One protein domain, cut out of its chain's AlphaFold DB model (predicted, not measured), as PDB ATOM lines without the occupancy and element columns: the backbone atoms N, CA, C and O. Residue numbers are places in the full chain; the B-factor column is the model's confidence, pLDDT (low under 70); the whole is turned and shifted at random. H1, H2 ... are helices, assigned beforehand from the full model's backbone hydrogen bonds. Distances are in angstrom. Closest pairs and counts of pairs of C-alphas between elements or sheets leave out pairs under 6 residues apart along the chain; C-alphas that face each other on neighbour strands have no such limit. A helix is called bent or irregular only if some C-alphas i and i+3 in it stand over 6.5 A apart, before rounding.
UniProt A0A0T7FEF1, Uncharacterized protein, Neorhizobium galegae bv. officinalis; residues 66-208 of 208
ATOM      1  N   THR A  66      63.907  42.257 -33.096       76.62
ATOM      2  CA  THR A  66      62.562  42.162 -32.519       76.62
ATOM      3  C   THR A  66      62.552  41.294 -31.264       76.62
ATOM      4  O   THR A  66      61.994  41.728 -30.264       76.62
ATOM      5  N   ASP A  67      63.218  40.135 -31.249       78.44
ATOM      6  CA  ASP A  67      63.339  39.300 -30.041       78.44
ATOM      7  C   ASP A  67      64.048  40.071 -28.912       78.44
ATOM      8  O   ASP A  67      63.567  40.146 -27.783       78.44
ATOM      9  N   ARG A  68      65.145  40.774 -29.222       81.00
ATOM     10  CA  ARG A  68      65.839  41.635 -28.245       81.00
ATOM     11  C   ARG A  68      64.957  42.763 -27.716       81.00
ATOM     12  O   ARG A  68      64.993  43.051 -26.519       81.00
ATOM     13  N   GLN A  69      64.202  43.431 -28.584       80.12
ATOM     14  CA  GLN A  69      63.277  44.491 -28.183       80.12
ATOM     15  C   GLN A  69      62.120  43.937 -27.352       80.12
ATOM     16  O   GLN A  69      61.775  44.537 -26.335       80.12
ATOM     17  N   HIS A  70      61.585  42.776 -27.723       77.50
ATOM     18  CA  HIS A  70      60.536  42.090 -26.985       77.50
ATOM     19  C   HIS A  70      61.009  41.713 -25.580       77.50
ATOM     20  O   HIS A  70      60.375  42.107 -24.607       77.50
ATOM     21  N   ARG A  71      62.183  41.084 -25.436       77.81
ATOM     22  CA  ARG A  71      62.770  40.771 -24.120       77.81
ATOM     23  C   ARG A  71      62.985  42.013 -23.260       77.81
ATOM     24  O   ARG A  71      62.713  41.986 -22.064       77.81
ATOM     25  N   ARG A  72      63.444  43.125 -23.850       78.12
ATOM     26  CA  ARG A  72      63.594  44.401 -23.127       78.12
ATOM     27  C   ARG A  72      62.250  44.971 -22.678       78.12
ATOM     28  O   ARG A  72      62.154  45.447 -21.551       78.12
ATOM     29  N   ALA A  73      61.235  44.925 -23.537       75.06
ATOM     30  CA  ALA A  73      59.890  45.390 -23.211       75.06
ATOM     31  C   ALA A  73      59.262  44.541 -22.095       75.06
ATOM     32  O   ALA A  73      58.792  45.096 -21.102       75.06
ATOM     33  N   VAL A  74      59.351  43.212 -22.206       77.00
ATOM     34  CA  VAL A  74      58.901  42.264 -21.178       77.00
ATOM     35  C   VAL A  74      59.649  42.501 -19.870       77.00
ATOM     36  O   VAL A  74      59.017  42.633 -18.828       77.00
ATOM     37  N   GLY A  75      60.975  42.646 -19.906       76.19
ATOM     38  CA  GLY A  75      61.786  42.921 -18.718       76.19
ATOM     39  C   GLY A  75      61.424  44.240 -18.025       76.19
ATOM     40  O   GLY A  75      61.426  44.311 -16.801       76.19
ATOM     41  N   LEU A  76      61.075  45.287 -18.778       77.56
ATOM     42  CA  LEU A  76      60.619  46.557 -18.201       77.56
ATOM     43  C   LEU A  76      59.240  46.433 -17.545       77.56
ATOM     44  O   LEU A  76      59.061  46.933 -16.437       77.56
ATOM     45  N   GLN A  77      58.298  45.747 -18.196       75.44
ATOM     46  CA  GLN A  77      56.949  45.529 -17.663       75.44
ATOM     47  C   GLN A  77      56.957  44.638 -16.415       75.44
ATOM     48  O   GLN A  77      56.275  44.924 -15.437       75.44
ATOM     49  N   THR A  78      57.777  43.590 -16.414       81.44
ATOM     50  CA  THR A  78      57.859  42.619 -15.313       81.44
ATOM     51  C   THR A  78      58.721  43.098 -14.140       81.44
ATOM     52  O   THR A  78      58.637  42.572 -13.033       81.44
ATOM     53  N   ARG A  79      59.540  44.143 -14.323       83.19
ATOM     54  CA  ARG A  79      60.376  44.691 -13.244       83.19
ATOM     55  C   ARG A  79      59.561  45.387 -12.157       83.19
ATOM     56  O   ARG A  79      59.924  45.289 -10.985       83.19
ATOM     57  N   SER A  80      58.495  46.105 -12.514       84.44
ATOM     58  CA  SER A  80      57.641  46.777 -11.525       84.44
ATOM     59  C   SER A  80      56.871  45.772 -10.675       84.44
ATOM     60  O   SER A  80      56.835  45.916  -9.452       84.44
ATOM     61  N   THR A  81      56.333  44.725 -11.301       84.50
ATOM     62  CA  THR A  81      55.624  43.639 -10.611       84.50
ATOM     63  C   THR A  81      56.580  42.812  -9.754       84.50
ATOM     64  O   THR A  81      56.270  42.530  -8.602       84.50
ATOM     65  N   PHE A  82      57.803  42.541 -10.223       88.00
ATOM     66  CA  PHE A  82      58.848  41.909  -9.409       88.00
ATOM     67  C   PHE A  82      59.199  42.732  -8.158       88.00
ATOM     68  O   PHE A  82      59.292  42.203  -7.052       88.00
ATOM     69  N   GLN A  83      59.369  44.052  -8.299       89.50
ATOM     70  CA  GLN A  83      59.635  44.933  -7.156       89.50
ATOM     71  C   GLN A  83      58.449  45.031  -6.191       89.50
ATOM     72  O   GLN A  83      58.652  45.238  -4.991       89.50
ATOM     73  N   LEU A  84      57.218  44.927  -6.693       89.69
ATOM     74  CA  LEU A  84      56.026  44.811  -5.861       89.69
ATOM     75  C   LEU A  84      56.048  43.490  -5.080       89.69
ATOM     76  O   LEU A  84      56.018  43.535  -3.850       89.69
ATOM     77  N   ALA A  85      56.219  42.356  -5.766       90.00
ATOM     78  CA  ALA A  85      56.293  41.024  -5.167       90.00
ATOM     79  C   ALA A  85      57.361  40.951  -4.066       90.00
ATOM     80  O   ALA A  85      57.062  40.565  -2.941       90.00
ATOM     81  N   LEU A  86      58.578  41.436  -4.335       92.25
ATOM     82  CA  LEU A  86      59.676  41.461  -3.361       92.25
ATOM     83  C   LEU A  86      59.336  42.286  -2.107       92.25
ATOM     84  O   LEU A  86      59.684  41.903  -0.985       92.25
ATOM     85  N   ARG A  87      58.706  43.454  -2.280       91.75
ATOM     86  CA  ARG A  87      58.327  44.324  -1.155       91.75
ATOM     87  C   ARG A  87      57.229  43.688  -0.315       91.75
ATOM     88  O   ARG A  87      57.341  43.699   0.911       91.75
ATOM     89  N   VAL A  88      56.214  43.123  -0.964       91.69
ATOM     90  CA  VAL A  88      55.100  42.461  -0.280       91.69
ATOM     91  C   VAL A  88      55.590  41.217   0.440       91.69
ATOM     92  O   VAL A  88      55.360  41.114   1.638       91.69
ATOM     93  N   HIS A  89      56.372  40.362  -0.217       92.44
ATOM     94  CA  HIS A  89      56.968  39.169   0.382       92.44
ATOM     95  C   HIS A  89      57.707  39.495   1.692       92.44
ATOM     96  O   HIS A  89      57.414  38.935   2.745       92.44
ATOM     97  N   LYS A  90      58.601  40.494   1.679       91.88
ATOM     98  CA  LYS A  90      59.324  40.922   2.893       91.88
ATOM     99  C   LYS A  90      58.400  41.449   3.990       91.88
ATOM    100  O   LYS A  90      58.673  41.241   5.170       91.88
ATOM    101  N   LYS A  91      57.355  42.188   3.617       90.88
ATOM    102  CA  LYS A  91      56.398  42.769   4.566       90.88
ATOM    103  C   LYS A  91      55.550  41.680   5.218       90.88
ATOM    104  O   LYS A  91      55.419  41.673   6.438       90.88
ATOM    105  N   VAL A  92      55.047  40.755   4.410       91.00
ATOM    106  CA  VAL A  92      54.229  39.618   4.828       91.00
ATOM    107  C   VAL A  92      55.026  38.676   5.722       91.00
ATOM    108  O   VAL A  92      54.543  38.340   6.793       91.00
ATOM    109  N   MET A  93      56.283  38.372   5.389       91.50
ATOM    110  CA  MET A  93      57.161  37.553   6.236       91.50
ATOM    111  C   MET A  93      57.369  38.136   7.637       91.50
ATOM    112  O   MET A  93      57.214  37.445   8.643       91.50
ATOM    113  N   ARG A  94      57.687  39.434   7.723       90.50
ATOM    114  CA  ARG A  94      57.847  40.117   9.019       90.50
ATOM    115  C   ARG A  94      56.553  40.113   9.814       90.50
ATOM    116  O   ARG A  94      56.567  39.946  11.030       90.50
ATOM    117  N   PHE A  95      55.445  40.324   9.119       88.75
ATOM    118  CA  PHE A  95      54.139  40.348   9.736       88.75
ATOM    119  C   PHE A  95      53.732  38.964  10.256       88.75
ATOM    120  O   PHE A  95      53.276  38.855  11.392       88.75
ATOM    121  N   ALA A  96      53.943  37.909   9.468       91.62
ATOM    122  CA  ALA A  96      53.669  36.537   9.863       91.62
ATOM    123  C   ALA A  96      54.494  36.153  11.095       91.62
ATOM    124  O   ALA A  96      53.950  35.658  12.076       91.62
ATOM    125  N   GLN A  97      55.784  36.498  11.104       91.69
ATOM    126  CA  GLN A  97      56.646  36.293  12.264       91.69
ATOM    127  C   GLN A  97      56.130  37.027  13.513       91.69
ATOM    128  O   GLN A  97      56.056  36.430  14.584       91.69
ATOM    129  N   SER A  98      55.742  38.301  13.383       89.69
ATOM    130  CA  SER A  98      55.184  39.078  14.500       89.69
ATOM    131  C   SER A  98      53.850  38.512  14.990       89.69
ATOM    132  O   SER A  98      53.601  38.473  16.189       89.69
ATOM    133  N   THR A  99      52.991  38.061  14.076       91.44
ATOM    134  CA  THR A  99      51.676  37.502  14.416       91.44
ATOM    135  C   THR A  99      51.829  36.171  15.131       91.44
ATOM    136  O   THR A  99      51.166  35.943  16.134       91.44
ATOM    137  N   GLN A 100      52.760  35.328  14.680       91.88
ATOM    138  CA  GLN A 100      53.068  34.065  15.342       91.88
ATOM    139  C   GLN A 100      53.537  34.281  16.789       91.88
ATOM    140  O   GLN A 100      53.060  33.600  17.690       91.88
ATOM    141  N   GLN A 101      54.404  35.269  17.029       90.31
ATOM    142  CA  GLN A 101      54.834  35.637  18.387       90.31
ATOM    143  C   GLN A 101      53.669  36.150  19.249       90.31
ATOM    144  O   GLN A 101      53.589  35.868  20.449       90.31
ATOM    145  N   ASN A 102      52.739  36.889  18.640       90.31
ATOM    146  CA  ASN A 102      51.563  37.389  19.337       90.31
ATOM    147  C   ASN A 102      50.566  36.270  19.672       90.31
ATOM    148  O   ASN A 102      49.953  36.341  20.733       90.31
ATOM    149  N   ILE A 103      50.435  35.220  18.855       91.69
ATOM    150  CA  ILE A 103      49.575  34.063  19.165       91.69
ATOM    151  C   ILE A 103      49.996  33.407  20.480       91.69
ATOM    152  O   ILE A 103      49.152  33.171  21.344       91.69
ATOM    153  N   ASP A 104      51.292  33.179  20.684       90.12
ATOM    154  CA  ASP A 104      51.801  32.590  21.929       90.12
ATOM    155  C   ASP A 104      51.489  33.491  23.139       90.12
ATOM    156  O   ASP A 104      51.111  33.031  24.215       90.12
ATOM    157  N   THR A 105      51.557  34.809  22.940       91.06
ATOM    158  CA  THR A 105      51.208  35.795  23.973       91.06
ATOM    159  C   THR A 105      49.708  35.795  24.285       91.06
ATOM    160  O   THR A 105      49.309  35.907  25.444       91.06
ATOM    161  N   TRP A 106      48.865  35.671  23.261       92.31
ATOM    162  CA  TRP A 106      47.407  35.686  23.388       92.31
ATOM    163  C   TRP A 106      46.831  34.378  23.910       92.31
ATOM    164  O   TRP A 106      45.827  34.402  24.615       92.31
ATOM    165  N   THR A 107      47.461  33.243  23.624       91.25
ATOM    166  CA  THR A 107      47.074  31.946  24.199       91.25
ATOM    167  C   THR A 107      47.351  31.888  25.702       91.25
ATOM    168  O   THR A 107      46.547  31.329  26.443       91.25
ATOM    169  N   ALA A 108      48.423  32.534  26.171       91.44
ATOM    170  CA  ALA A 108      48.799  32.599  27.585       91.44
ATOM    171  C   ALA A 108      48.210  33.806  28.352       91.44
ATOM    172  O   ALA A 108      48.611  34.067  29.489       91.44
ATOM    173  N   ILE A 109      47.306  34.583  27.745       91.88
ATOM    174  CA  ILE A 109      46.817  35.829  28.345       91.88
ATOM    175  C   ILE A 109      45.894  35.573  29.544       91.88
ATOM    176  O   ILE A 109      45.044  34.687  29.523       91.88
ATOM    177  N   ASP A 110      46.029  36.396  30.586       91.25
ATOM    178  CA  ASP A 110      45.109  36.373  31.724       91.25
ATOM    179  C   ASP A 110      43.745  36.961  31.331       91.25
ATOM    180  O   ASP A 110      43.622  38.158  31.042       91.25
ATOM    181  N   LEU A 111      42.715  36.112  31.355       89.00
ATOM    182  CA  LEU A 111      41.332  36.474  31.047       89.00
ATOM    183  C   LEU A 111      40.726  37.456  32.057       89.00
ATOM    184  O   LEU A 111      39.811  38.201  31.715       89.00
ATOM    185  N   ASN A 112      41.247  37.508  33.283       87.75
ATOM    186  CA  ASN A 112      40.775  38.439  34.309       87.75
ATOM    187  C   ASN A 112      41.448  39.816  34.210       87.75
ATOM    188  O   ASN A 112      41.173  40.707  35.015       87.75
ATOM    189  N   SER A 113      42.327  40.011  33.224       87.94
ATOM    190  CA  SER A 113      43.024  41.272  33.026       87.94
ATOM    191  C   SER A 113      42.036  42.404  32.711       87.94
ATOM    192  O   SER A 113      41.332  42.347  31.698       87.94
ATOM    193  N   PRO A 114      42.037  43.504  33.488       82.62
ATOM    194  CA  PRO A 114      41.114  44.624  33.279       82.62
ATOM    195  C   PRO A 114      41.338  45.342  31.939       82.62
ATOM    196  O   PRO A 114      40.474  46.073  31.468       82.62
ATOM    197  N   ASN A 115      42.496  45.127  31.302       87.44
ATOM    198  CA  ASN A 115      42.863  45.738  30.026       87.44
ATOM    199  C   ASN A 115      42.697  44.794  28.824       87.44
ATOM    200  O   ASN A 115      43.094  45.162  27.717       87.44
ATOM    201  N   LEU A 116      42.159  43.585  29.017       86.81
ATOM    202  CA  LEU A 116      42.067  42.565  27.968       86.81
ATOM    203  C   LEU A 116      41.314  43.067  26.732       86.81
ATOM    204  O   LEU A 116      41.805  42.936  25.616       86.81
ATOM    205  N   GLN A 117      40.161  43.706  26.936       84.06
ATOM    206  CA  GLN A 117      39.341  44.236  25.844       84.06
ATOM    207  C   GLN A 117      40.094  45.283  25.022       84.06
ATOM    208  O   GLN A 117      40.153  45.186  23.800       84.06
ATOM    209  N   LYS A 118      40.738  46.244  25.693       88.06
ATOM    210  CA  LYS A 118      41.527  47.284  25.026       88.06
ATOM    211  C   LYS A 118      42.701  46.689  24.248       88.06
ATOM    212  O   LYS A 118      42.984  47.126  23.139       88.06
ATOM    213  N   LYS A 119      43.377  45.682  24.814       89.12
ATOM    214  CA  LYS A 119      44.438  44.947  24.113       89.12
ATOM    215  C   LYS A 119      43.895  44.238  22.870       89.12
ATOM    216  O   LYS A 119      44.518  44.331  21.819       89.12
ATOM    217  N   GLY A 120      42.735  43.592  22.976       88.62
ATOM    218  CA  GLY A 120      42.105  42.881  21.862       88.62
ATOM    219  C   GLY A 120      41.705  43.822  20.734       88.62
ATOM    220  O   GLY A 120      41.997  43.553  19.574       88.62
ATOM    221  N   GLU A 121      41.131  44.978  21.069       89.38
ATOM    222  CA  GLU A 121      40.798  46.008  20.084       89.38
ATOM    223  C   GLU A 121      42.045  46.528  19.353       89.38
ATOM    224  O   GLU A 121      42.038  46.644  18.128       89.38
ATOM    225  N   ILE A 122      43.125  46.821  20.088       90.50
ATOM    226  CA  ILE A 122      44.393  47.281  19.500       90.50
ATOM    227  C   ILE A 122      44.935  46.244  18.513       90.50
ATOM    228  O   ILE A 122      45.335  46.606  17.409       90.50
ATOM    229  N   GLU A 123      44.912  44.968  18.886       90.75
ATOM    230  CA  GLU A 123      45.407  43.884  18.037       90.75
ATOM    231  C   GLU A 123      44.547  43.694  16.792       90.75
ATOM    232  O   GLU A 123      45.071  43.667  15.683       90.75
ATOM    233  N   LEU A 124      43.220  43.681  16.921       90.31
ATOM    234  CA  LEU A 124      42.334  43.600  15.756       90.31
ATOM    235  C   LEU A 124      42.505  44.798  14.809       90.31
ATOM    236  O   LEU A 124      42.489  44.624  13.590       90.31
ATOM    237  N   ARG A 125      42.732  46.008  15.339       90.88
ATOM    238  CA  ARG A 125      43.057  47.192  14.522       90.88
ATOM    239  C   ARG A 125      44.413  47.066  13.833       90.88
ATOM    240  O   ARG A 125      44.557  47.525  12.698       90.88
ATOM    241  N   LEU A 126      45.399  46.452  14.486       90.56
ATOM    242  CA  LEU A 126      46.701  46.169  13.884       90.56
ATOM    243  C   LEU A 126      46.556  45.196  12.704       90.56
ATOM    244  O   LEU A 126      47.068  45.483  11.619       90.56
ATOM    245  N   LEU A 127      45.803  44.104  12.887       90.12
ATOM    246  CA  LEU A 127      45.492  43.143  11.822       90.12
ATOM    247  C   LEU A 127      44.756  43.827  10.660       90.12
ATOM    248  O   LEU A 127      45.126  43.656   9.500       90.12
ATOM    249  N   LEU A 128      43.766  44.672  10.961       90.69
ATOM    250  CA  LEU A 128      43.030  45.424   9.945       90.69
ATOM    251  C   LEU A 128      43.950  46.357   9.151       90.69
ATOM    252  O   LEU A 128      43.911  46.360   7.924       90.69
ATOM    253  N   THR A 129      44.821  47.106   9.829       89.94
ATOM    254  CA  THR A 129      45.767  48.031   9.180       89.94
ATOM    255  C   THR A 129      46.700  47.294   8.219       89.94
ATOM    256  O   THR A 129      47.057  47.818   7.161       89.94
ATOM    257  N   MET A 130      47.092  46.064   8.563       85.50
ATOM    258  CA  MET A 130      47.865  45.218   7.663       85.50
ATOM    259  C   MET A 130      47.052  44.864   6.419       85.50
ATOM    260  O   MET A 130      47.532  45.113   5.315       85.50
ATOM    261  N   MET A 131      45.825  44.371   6.587       86.62
ATOM    262  CA  MET A 131      44.941  44.003   5.474       86.62
ATOM    263  C   MET A 131      44.575  45.197   4.578       86.62
ATOM    264  O   MET A 131      44.320  45.045   3.388       86.62
ATOM    265  N   GLU A 132      44.594  46.413   5.119       88.00
ATOM    266  CA  GLU A 132      44.357  47.658   4.379       88.00
ATOM    267  C   GLU A 132      45.584  48.197   3.639       88.00
ATOM    268  O   GLU A 132      45.513  49.226   2.958       88.00
ATOM    269  N   SER A 133      46.720  47.509   3.730       87.19
ATOM    270  CA  SER A 133      47.931  47.887   3.016       87.19
ATOM    271  C   SER A 133      47.678  47.960   1.510       87.19
ATOM    272  O   SER A 133      47.419  46.951   0.857       87.19
ATOM    273  N   LYS A 134      47.887  49.146   0.928       87.88
ATOM    274  CA  LYS A 134      47.824  49.366  -0.527       87.88
ATOM    275  C   LYS A 134      48.692  48.382  -1.310       87.88
ATOM    276  O   LYS A 134      48.315  47.973  -2.396       87.88
ATOM    277  N   ASP A 135      49.838  47.988  -0.758       86.56
ATOM    278  CA  ASP A 135      50.721  47.024  -1.416       86.56
ATOM    279  C   ASP A 135      50.073  45.636  -1.563       86.56
ATOM    280  O   ASP A 135      50.298  44.987  -2.575       86.56
ATOM    281  N   LEU A 136      49.249  45.199  -0.598       84.56
ATOM    282  CA  LEU A 136      48.536  43.916  -0.679       84.56
ATOM    283  C   LEU A 136      47.426  43.987  -1.726       84.56
ATOM    284  O   LEU A 136      47.374  43.140  -2.607       84.56
ATOM    285  N   GLN A 137      46.638  45.065  -1.709       85.81
ATOM    286  CA  GLN A 137      45.604  45.306  -2.723       85.81
ATOM    287  C   GLN A 137      46.189  45.337  -4.140       85.81
ATOM    288  O   GLN A 137      45.572  44.858  -5.086       85.81
ATOM    289  N   ARG A 138      47.397  45.887  -4.307       86.06
ATOM    290  CA  ARG A 138      48.089  45.879  -5.600       86.06
ATOM    291  C   ARG A 138      48.562  44.490  -6.003       86.06
ATOM    292  O   ARG A 138      48.565  44.210  -7.188       86.06
ATOM    293  N   VAL A 139      48.950  43.626  -5.067       85.81
ATOM    294  CA  VAL A 139      49.288  42.231  -5.394       85.81
ATOM    295  C   VAL A 139      48.056  41.475  -5.882       85.81
ATOM    296  O   VAL A 139      48.146  40.822  -6.915       85.81
ATOM    297  N   GLU A 140      46.910  41.654  -5.226       83.06
ATOM    298  CA  GLU A 140      45.637  41.052  -5.652       83.06
ATOM    299  C   GLU A 140      45.188  41.530  -7.042       83.06
ATOM    300  O   GLU A 140      44.587  40.780  -7.802       83.06
ATOM    301  N   GLN A 141      45.481  42.787  -7.389       84.31
ATOM    302  CA  GLN A 141      45.105  43.379  -8.678       84.31
ATOM    303  C   GLN A 141      46.113  43.110  -9.804       84.31
ATOM    304  O   GLN A 141      45.714  42.996 -10.961       84.31
ATOM    305  N   GLU A 142      47.414  43.104  -9.498       80.94
ATOM    306  CA  GLU A 142      48.493  43.101 -10.497       80.94
ATOM    307  C   GLU A 142      49.177  41.733 -10.661       80.94
ATOM    308  O   GLU A 142      49.807  41.512 -11.696       80.94
ATOM    309  N   ILE A 143      49.113  40.846  -9.662       80.81
ATOM    310  CA  ILE A 143      49.814  39.552  -9.679       80.81
ATOM    311  C   ILE A 143      48.809  38.410  -9.743       80.81
ATOM    312  O   ILE A 143      48.747  37.733 -10.766       80.81
ATOM    313  N   ASP A 144      48.063  38.191  -8.661       76.56
ATOM    314  CA  ASP A 144      47.070  37.123  -8.575       76.56
ATOM    315  C   ASP A 144      46.155  37.321  -7.364       76.56
ATOM    316  O   ASP A 144      46.573  37.899  -6.354       76.56
ATOM    317  N   ILE A 145      44.928  36.810  -7.456       71.50
ATOM    318  CA  ILE A 145      43.964  36.835  -6.355       71.50
ATOM    319  C   ILE A 145      44.169  35.553  -5.532       71.50
ATOM    320  O   ILE A 145      43.989  34.464  -6.074       71.50
ATOM    321  N   PRO A 146      44.549  35.645  -4.246       70.81
ATOM    322  CA  PRO A 146      44.627  34.475  -3.376       70.81
ATOM    323  C   PRO A 146      43.242  33.841  -3.177       70.81
ATOM    324  O   PRO A 146      42.220  34.522  -3.273       70.81
ATOM    325  N   ASP A 147      43.206  32.549  -2.841       69.69
ATOM    326  CA  ASP A 147      41.952  31.830  -2.563       69.69
ATOM    327  C   ASP A 147      41.182  32.466  -1.392       69.69
ATOM    328  O   ASP A 147      39.947  32.475  -1.367       69.69
ATOM    329  N   VAL A 148      41.910  33.038  -0.427       67.06
ATOM    330  CA  VAL A 148      41.341  33.823   0.667       67.06
ATOM    331  C   VAL A 148      41.371  35.316   0.327       67.06
ATOM    332  O   VAL A 148      42.408  35.967   0.404       67.06
ATOM    333  N   ASP A 149      40.208  35.888   0.014       75.25
ATOM    334  CA  ASP A 149      40.063  37.315  -0.307       75.25
ATOM    335  C   ASP A 149      40.319  38.219   0.917       75.25
ATOM    336  O   ASP A 149      39.629  38.124   1.946       75.25
ATOM    337  N   SER A 150      41.268  39.161   0.807       79.75
ATOM    338  CA  SER A 150      41.534  40.128   1.876       79.75
ATOM    339  C   SER A 150      40.322  41.003   2.185       79.75
ATOM    340  O   SER A 150      40.147  41.414   3.335       79.75
ATOM    341  N   GLN A 151      39.433  41.270   1.219       83.00
ATOM    342  CA  GLN A 151      38.218  42.048   1.469       83.00
ATOM    343  C   GLN A 151      37.280  41.324   2.432       83.00
ATOM    344  O   GLN A 151      36.683  41.969   3.299       83.00
ATOM    345  N   HIS A 152      37.187  39.997   2.329       84.00
ATOM    346  CA  HIS A 152      36.391  39.189   3.243       84.00
ATOM    347  C   HIS A 152      36.935  39.276   4.675       84.00
ATOM    348  O   HIS A 152      36.180  39.581   5.602       84.00
ATOM    349  N   ILE A 153      38.252  39.109   4.853       84.56
ATOM    350  CA  ILE A 153      38.912  39.230   6.166       84.56
ATOM    351  C   ILE A 153      38.726  40.641   6.738       84.56
ATOM    352  O   ILE A 153      38.373  40.796   7.906       84.56
ATOM    353  N   ARG A 154      38.910  41.683   5.919       88.19
ATOM    354  CA  ARG A 154      38.727  43.085   6.332       88.19
ATOM    355  C   ARG A 154      37.313  43.371   6.796       88.19
ATOM    356  O   ARG A 154      37.128  44.042   7.808       88.19
ATOM    357  N   LYS A 155      36.318  42.893   6.048       89.25
ATOM    358  CA  LYS A 155      34.914  43.068   6.405       89.25
ATOM    359  C   LYS A 155      34.615  42.376   7.731       89.25
ATOM    360  O   LYS A 155      34.108  43.025   8.638       89.25
ATOM    361  N   ALA A 156      35.033  41.120   7.880       87.38
ATOM    362  CA  ALA A 156      34.863  40.371   9.120       87.38
ATOM    363  C   ALA A 156      35.554  41.052  10.319       87.38
ATOM    364  O   ALA A 156      34.969  41.131  11.400       87.38
ATOM    365  N   LEU A 157      36.761  41.603  10.136       89.00
ATOM    366  CA  LEU A 157      37.469  42.379  11.162       89.00
ATOM    367  C   LEU A 157      36.713  43.655  11.547       89.00
ATOM    368  O   LEU A 157      36.551  43.929  12.736       89.00
ATOM    369  N   ASN A 158      36.228  44.419  10.567       89.81
ATOM    370  CA  ASN A 158      35.453  45.636  10.811       89.81
ATOM    371  C   ASN A 158      34.138  45.338  11.538       89.81
ATOM    372  O   ASN A 158      33.841  45.984  12.543       89.81
ATOM    373  N   ASP A 159      33.396  44.325  11.094       88.69
ATOM    374  CA  ASP A 159      32.154  43.891  11.738       88.69
ATOM    375  C   ASP A 159      32.428  43.456  13.189       88.69
ATOM    376  O   ASP A 159      31.712  43.831  14.121       88.69
ATOM    377  N   THR A 160      33.535  42.745  13.417       85.88
ATOM    378  CA  THR A 160      33.958  42.318  14.757       85.88
ATOM    379  C   THR A 160      34.322  43.502  15.649       85.88
ATOM    380  O   THR A 160      33.908  43.524  16.813       85.88
ATOM    381  N   LEU A 161      35.056  44.489  15.124       86.56
ATOM    382  CA  LEU A 161      35.421  45.723  15.826       86.56
ATOM    383  C   LEU A 161      34.189  46.565  16.192       86.56
ATOM    384  O   LEU A 161      34.148  47.137  17.278       86.56
ATOM    385  N   ILE A 162      33.159  46.601  15.341       84.94
ATOM    386  CA  ILE A 162      31.883  47.267  15.652       84.94
ATOM    387  C   ILE A 162      31.189  46.544  16.809       84.94
ATOM    388  O   ILE A 162      30.812  47.164  17.807       84.94
ATOM    389  N   LEU A 163      31.099  45.216  16.726       78.81
ATOM    390  CA  LEU A 163      30.504  44.381  17.768       78.81
ATOM    391  C   LEU A 163      31.305  44.419  19.081       78.81
ATOM    392  O   LEU A 163      30.795  44.014  20.117       78.81
ATOM    393  N   TYR A 164      32.584  44.821  19.062       75.44
ATOM    394  CA  TYR A 164      33.424  44.941  20.268       75.44
ATOM    395  C   TYR A 164      32.854  45.932  21.290       75.44
ATOM    396  O   TYR A 164      33.125  45.804  22.478       75.44
ATOM    397  N   SER A 165      32.033  46.877  20.830       68.12
ATOM    398  CA  SER A 165      31.420  47.911  21.663       68.12
ATOM    399  C   SER A 165      30.211  47.449  22.485       68.12
ATOM    400  O   SER A 165      29.845  48.151  23.426       68.12
ATOM    401  N   SER A 166      29.585  46.308  22.159       69.12
ATOM    402  CA  SER A 166      28.249  45.987  22.679       69.12
ATOM    403  C   SER A 166      28.195  44.948  23.801       69.12
ATOM    404  O   SER A 166      27.441  45.173  24.742       69.12
ATOM    405  N   GLU A 167      28.915  43.815  23.755       63.78
ATOM    406  CA  GLU A 167      28.589  42.720  24.698       63.78
ATOM    407  C   GLU A 167      29.598  41.559  24.739       63.78
ATOM    408  O   GLU A 167      29.369  40.537  24.096       63.78
ATOM    409  N   LYS A 168      30.757  41.670  25.413       68.19
ATOM    410  CA  LYS A 168      31.814  40.651  25.220       68.19
ATOM    411  C   LYS A 168      32.525  40.191  26.485       68.19
ATOM    412  O   LYS A 168      33.265  40.938  27.128       68.19
ATOM    413  N   THR A 169      32.311  38.910  26.789       81.38
ATOM    414  CA  THR A 169      33.038  38.157  27.809       81.38
ATOM    415  C   THR A 169      34.527  38.069  27.446       81.38
ATOM    416  O   THR A 169      34.881  38.054  26.263       81.38
ATOM    417  N   PRO A 170      35.423  37.980  28.446       82.88
ATOM    418  CA  PRO A 170      36.863  37.851  28.220       82.88
ATOM    419  C   PRO A 170      37.260  36.720  27.265       82.88
ATOM    420  O   PRO A 170      38.172  36.870  26.456       82.88
ATOM    421  N   GLN A 171      36.541  35.599  27.331       86.81
ATOM    422  CA  GLN A 171      36.816  34.423  26.516       86.81
ATOM    423  C   GLN A 171      36.516  34.663  25.031       86.81
ATOM    424  O   GLN A 171      37.354  34.383  24.179       86.81
ATOM    425  N   TRP A 172      35.371  35.278  24.722       87.31
ATOM    426  CA  TRP A 172      35.010  35.616  23.344       87.31
ATOM    427  C   TRP A 172      36.047  36.564  22.705       87.31
ATOM    428  O   TRP A 172      36.365  36.445  21.520       87.31
ATOM    429  N   VAL A 173      36.611  37.488  23.497       85.38
ATOM    430  CA  VAL A 173      37.668  38.422  23.065       85.38
ATOM    431  C   VAL A 173      38.920  37.665  22.639       85.38
ATOM    432  O   VAL A 173      39.422  37.894  21.538       85.38
ATOM    433  N   GLN A 174      39.395  36.751  23.487       90.25
ATOM    434  CA  GLN A 174      40.578  35.939  23.213       90.25
ATOM    435  C   GLN A 174      40.376  35.061  21.969       90.25
ATOM    436  O   GLN A 174      41.209  35.084  21.065       90.25
ATOM    437  N   GLU A 175      39.257  34.335  21.895       90.31
ATOM    438  CA  GLU A 175      38.935  33.440  20.775       90.31
ATOM    439  C   GLU A 175      38.854  34.198  19.448       90.31
ATOM    440  O   GLU A 175      39.395  33.748  18.439       90.31
ATOM    441  N   SER A 176      38.250  35.388  19.454       88.62
ATOM    442  CA  SER A 176      38.146  36.220  18.254       88.62
ATOM    443  C   SER A 176      39.512  36.702  17.780       88.62
ATOM    444  O   SER A 176      39.828  36.576  16.598       88.62
ATOM    445  N   VAL A 177      40.345  37.230  18.685       90.69
ATOM    446  CA  VAL A 177      41.696  37.696  18.332       90.69
ATOM    447  C   VAL A 177      42.528  36.546  17.767       90.69
ATOM    448  O   VAL A 177      43.107  36.694  16.694       90.69
ATOM    449  N   LEU A 178      42.527  35.386  18.429       93.00
ATOM    450  CA  LEU A 178      43.251  34.202  17.965       93.00
ATOM    451  C   LEU A 178      42.737  33.701  16.609       93.00
ATOM    452  O   LEU A 178      43.542  33.403  15.728       93.00
ATOM    453  N   GLY A 179      41.417  33.666  16.406       90.94
ATOM    454  CA  GLY A 179      40.812  33.283  15.129       90.94
ATOM    455  C   GLY A 179      41.228  34.211  13.985       90.94
ATOM    456  O   GLY A 179      41.627  33.747  12.917       90.94
ATOM    457  N   PHE A 180      41.223  35.527  14.212       91.44
ATOM    458  CA  PHE A 180      41.677  36.488  13.204       91.44
ATOM    459  C   PHE A 180      43.185  36.437  12.959       91.44
ATOM    460  O   PHE A 180      43.604  36.583  11.810       91.44
ATOM    461  N   MET A 181      44.002  36.195  13.988       92.62
ATOM    462  CA  MET A 181      45.443  35.972  13.822       92.62
ATOM    463  C   MET A 181      45.719  34.729  12.970       92.62
ATOM    464  O   MET A 181      46.536  34.798  12.053       92.62
ATOM    465  N   ALA A 182      45.000  33.627  13.202       91.88
ATOM    466  CA  ALA A 182      45.123  32.403  12.412       91.88
ATOM    467  C   ALA A 182      44.727  32.618  10.941       91.88
ATOM    468  O   ALA A 182      45.505  32.294  10.044       91.88
ATOM    469  N   ASN A 183      43.574  33.246  10.686       89.75
ATOM    470  CA  ASN A 183      43.127  33.571   9.324       89.75
ATOM    471  C   ASN A 183      44.121  34.494   8.610       89.75
ATOM    472  O   ASN A 183      44.424  34.323   7.430       89.75
ATOM    473  N   THR A 184      44.667  35.464   9.343       88.06
ATOM    474  CA  THR A 184      45.672  36.383   8.817       88.06
ATOM    475  C   THR A 184      46.976  35.663   8.465       88.06
ATOM    476  O   THR A 184      47.580  35.968   7.438       88.06
ATOM    477  N   LEU A 185      47.422  34.708   9.287       91.56
ATOM    478  CA  LEU A 185      48.603  33.894   8.991       91.56
ATOM    479  C   LEU A 185      48.400  33.005   7.768       91.56
ATOM    480  O   LEU A 185      49.313  32.885   6.953       91.56
ATOM    481  N   GLN A 186      47.215  32.416   7.619       90.62
ATOM    482  CA  GLN A 186      46.885  31.632   6.435       90.62
ATOM    483  C   GLN A 186      46.976  32.496   5.171       90.62
ATOM    484  O   GLN A 186      47.706  32.148   4.243       90.62
ATOM    485  N   PHE A 187      46.320  33.658   5.179       88.38
ATOM    486  CA  PHE A 187      46.385  34.621   4.080       88.38
ATOM    487  C   PHE A 187      47.825  35.068   3.783       88.38
ATOM    488  O   PHE A 187      48.261  35.090   2.633       88.38
ATOM    489  N   ALA A 188      48.603  35.376   4.824       90.06
ATOM    490  CA  ALA A 188      50.013  35.723   4.691       90.06
ATOM    491  C   ALA A 188      50.815  34.605   4.001       90.06
ATOM    492  O   ALA A 188      51.593  34.889   3.093       90.06
ATOM    493  N   GLY A 189      50.595  33.344   4.380       90.75
ATOM    494  CA  GLY A 189      51.254  32.194   3.759       90.75
ATOM    495  C   GLY A 189      50.876  31.995   2.287       90.75
ATOM    496  O   GLY A 189      51.720  31.599   1.485       90.75
ATOM    497  N   GLU A 190      49.637  32.292   1.896       90.12
ATOM    498  CA  GLU A 190      49.209  32.257   0.489       90.12
ATOM    499  C   GLU A 190      49.891  33.354  -0.335       90.12
ATOM    500  O   GLU A 190      50.513  33.065  -1.360       90.12
ATOM    501  N   ILE A 191      49.878  34.598   0.154       90.25
ATOM    502  CA  ILE A 191      50.567  35.717  -0.504       90.25
ATOM    503  C   ILE A 191      52.075  35.463  -0.597       90.25
ATOM    504  O   ILE A 191      52.702  35.780  -1.613       90.25
ATOM    505  N   GLU A 192      52.684  34.886   0.438       91.75
ATOM    506  CA  GLU A 192      54.097  34.514   0.422       91.75
ATOM    507  C   GLU A 192      54.397  33.532  -0.715       91.75
ATOM    508  O   GLU A 192      55.316  33.780  -1.496       91.75
ATOM    509  N   LYS A 193      53.595  32.469  -0.858       90.50
ATOM    510  CA  LYS A 193      53.750  31.472  -1.928       90.50
ATOM    511  C   LYS A 193      53.601  32.091  -3.315       90.50
ATOM    512  O   LYS A 193      54.452  31.854  -4.172       90.50
ATOM    513  N   ILE A 194      52.565  32.906  -3.526       89.56
ATOM    514  CA  ILE A 194      52.307  33.583  -4.808       89.56
ATOM    515  C   ILE A 194      53.486  34.491  -5.167       89.56
ATOM    516  O   ILE A 194      54.056  34.400  -6.256       89.56
ATOM    517  N   THR A 195      53.906  35.343  -4.228       90.50
ATOM    518  CA  THR A 195      55.009  36.284  -4.462       90.50
ATOM    519  C   THR A 195      56.347  35.573  -4.663       90.50
ATOM    520  O   THR A 195      57.119  35.996  -5.522       90.50
ATOM    521  N   ALA A 196      56.619  34.485  -3.937       90.75
ATOM    522  CA  ALA A 196      57.816  33.665  -4.116       90.75
ATOM    523  C   ALA A 196      57.854  32.999  -5.498       90.75
ATOM    524  O   ALA A 196      58.843  33.151  -6.214       90.75
ATOM    525  N   SER A 197      56.758  32.353  -5.914       89.06
ATOM    526  CA  SER A 197      56.656  31.726  -7.238       89.06
ATOM    527  C   SER A 197      56.882  32.741  -8.360       89.06
ATOM    528  O   SER A 197      57.631  32.482  -9.300       89.06
ATOM    529  N   TYR A 198      56.290  33.931  -8.235       87.19
ATOM    530  CA  TYR A 198      56.452  34.992  -9.228       87.19
ATOM    531  C   TYR A 198      57.900  35.497  -9.318       87.19
ATOM    532  O   TYR A 198      58.418  35.742 -10.410       87.19
ATOM    533  N   MET A 199      58.575  35.654  -8.175       88.69
ATOM    534  CA  MET A 199      59.988  36.041  -8.142       88.69
ATOM    535  C   MET A 199      60.878  34.990  -8.817       88.69
ATOM    536  O   MET A 199      61.758  35.361  -9.596       88.69
ATOM    537  N   ASP A 200      60.628  33.706  -8.569       90.00
ATOM    538  CA  ASP A 200      61.377  32.608  -9.187       90.00
ATOM    539  C   ASP A 200      61.197  32.576 -10.707       90.00
ATOM    540  O   ASP A 200      62.170  32.421 -11.452       90.00
ATOM    541  N   ASP A 201      59.973  32.770 -11.195       85.75
ATOM    542  CA  ASP A 201      59.697  32.788 -12.631       85.75
ATOM    543  C   ASP A 201      60.315  34.005 -13.323       85.75
ATOM    544  O   ASP A 201      60.886  33.876 -14.411       85.75
ATOM    545  N   PHE A 202      60.325  35.166 -12.663       85.25
ATOM    546  CA  PHE A 202      61.057  36.335 -13.148       85.25
ATOM    547  C   PHE A 202      62.565  36.061 -13.265       85.25
ATOM    548  O   PHE A 202      63.180  36.392 -14.282       85.25
ATOM    549  N   ILE A 203      63.172  35.420 -12.261       85.62
ATOM    550  CA  ILE A 203      64.599  35.066 -12.290       85.62
ATOM    551  C   ILE A 203      64.893  34.097 -13.443       85.62
ATOM    552  O   ILE A 203      65.873  34.294 -14.163       85.62
ATOM    553  N   LYS A 204      64.036  33.095 -13.682       84.75
ATOM    554  CA  LYS A 204      64.183  32.157 -14.812       84.75
ATOM    555  C   LYS A 204      64.092  32.856 -16.171       84.75
ATOM    556  O   LYS A 204      64.826  32.484 -17.086       84.75
ATOM    557  N   LEU A 205      63.206  33.844 -16.308       79.19
ATOM    558  CA  LEU A 205      63.045  34.633 -17.535       79.19
ATOM    559  C   LEU A 205      64.249  35.543 -17.804       79.19
ATOM    560  O   LEU A 205      64.620  35.732 -18.959       79.19
ATOM    561  N   MET A 206      64.866  36.086 -16.752       75.69
ATOM    562  CA  MET A 206      66.003  37.008 -16.854       75.69
ATOM    563  C   MET A 206      67.374  36.312 -16.876       75.69
ATOM    564  O   MET A 206      68.356  36.918 -17.297       75.69
ATOM    565  N   GLY A 207      67.458  35.064 -16.405       66.75
ATOM    566  CA  GLY A 207      68.688  34.267 -16.330       66.75
ATOM    567  C   GLY A 207      69.084  33.535 -17.621       66.75
ATOM    568  O   GLY A 207      70.042  32.763 -17.592       66.75
ATOM    569  N   LYS A 208      68.367  33.748 -18.733       49.78
ATOM    570  CA  LYS A 208      68.647  33.194 -20.074       49.78
ATOM    571  C   LYS A 208      68.859  34.297 -21.109       49.78
ATOM    572  O   LYS A 208      69.589  34.034 -22.091       49.78
TER     573      LYS A 208
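What this domain is: This is residues 66 to 208 of the 208 residues of an uncharacterized protein of Neorhizobium galegae bv. officinalis (UniProt A0A0T7FEF1). Two long helices, H1 and H5, run side by side in opposite directions and make most of the length of a rod; the shorter H2 and H4 pack on the part of H5 nearer its beginning, filling out an up-and-down bundle of four helices at that end. The small helix H3 packs on H1 farther along. The printed part has 143 residues with five named helices, H1 to H5 in chain order, and no named strand; the class is all helix. The whole is loose, with a radius of gyration of the C-alphas of 19.0 A, and spans 69 by 25 by 20 A.

Where its parts are: H1, the longest helix, is residues 66 to 107, 59.7 A from first to last C-alpha, and begins at C-alpha 66 at (62.562, 42.162, -32.519). It has a kink of 32 degrees near residue 79; it is neither bent nor irregular, but only just: C-alphas 77 and 80 are 6.3 A apart. H5, residues 170 to 206, is 53.7 A long and ends at C-alpha 206 at (66.003, 37.008, -16.854). H2 is residues 116 to 131, 22.7 A, beginning at C-alpha 116 at (42.067, 42.565, 27.968). H3 is residues 134 to 142, 11.8 A, and H4 is residues 150 to 163, 19.8 A.

How they stand to each other: H1 and H5 touch along 35 pairs of C-alphas within 8 A, closest at Ala 85 and Thr 195, 5.0 A, at a shallow tilt of 24 degrees, opposite ways. H5 is the hub, touching three helices. With its residues 170 to 184 alone it touches H2, closest at the C-alphas of Val 177 and Gly 120, 6.3 A, the same way at a shallow tilt of 21 degrees. With residues 180 to 187 alone it touches H4, closest at the C-alphas of Phe 180 and Leu 157, 7.5 A; these two are a helical hairpin with a shallow tilt of 17 degrees. H2 and H4 touch, opposite ways at 24 degrees, closest at the C-alphas of Leu 128 and Arg 154, 6.1 A. H1 touches H3 with residues 81 to 88 alone, at a steep tilt of 47 degrees; the closest C-alphas, of Val 88 and Asp 135, are 6.4 A apart. H1 and H2 are near each other, while H1 and H4 are apart. In H2, H3, H4 and H5 every O i to N i+4 pair is within hydrogen-bond range; in H1 35 of 38 are.

The domain as a whole: The C-alphas of Thr 66 and Asn 112, the two farthest apart, are 70.4 A from each other. The printed part has no cut. The link from H2 to H3 is tight and the other three are short. The mean pLDDT of the printed part is 85.5; residues 147 to 148, 165 to 168 and 207 to 208 are under 70.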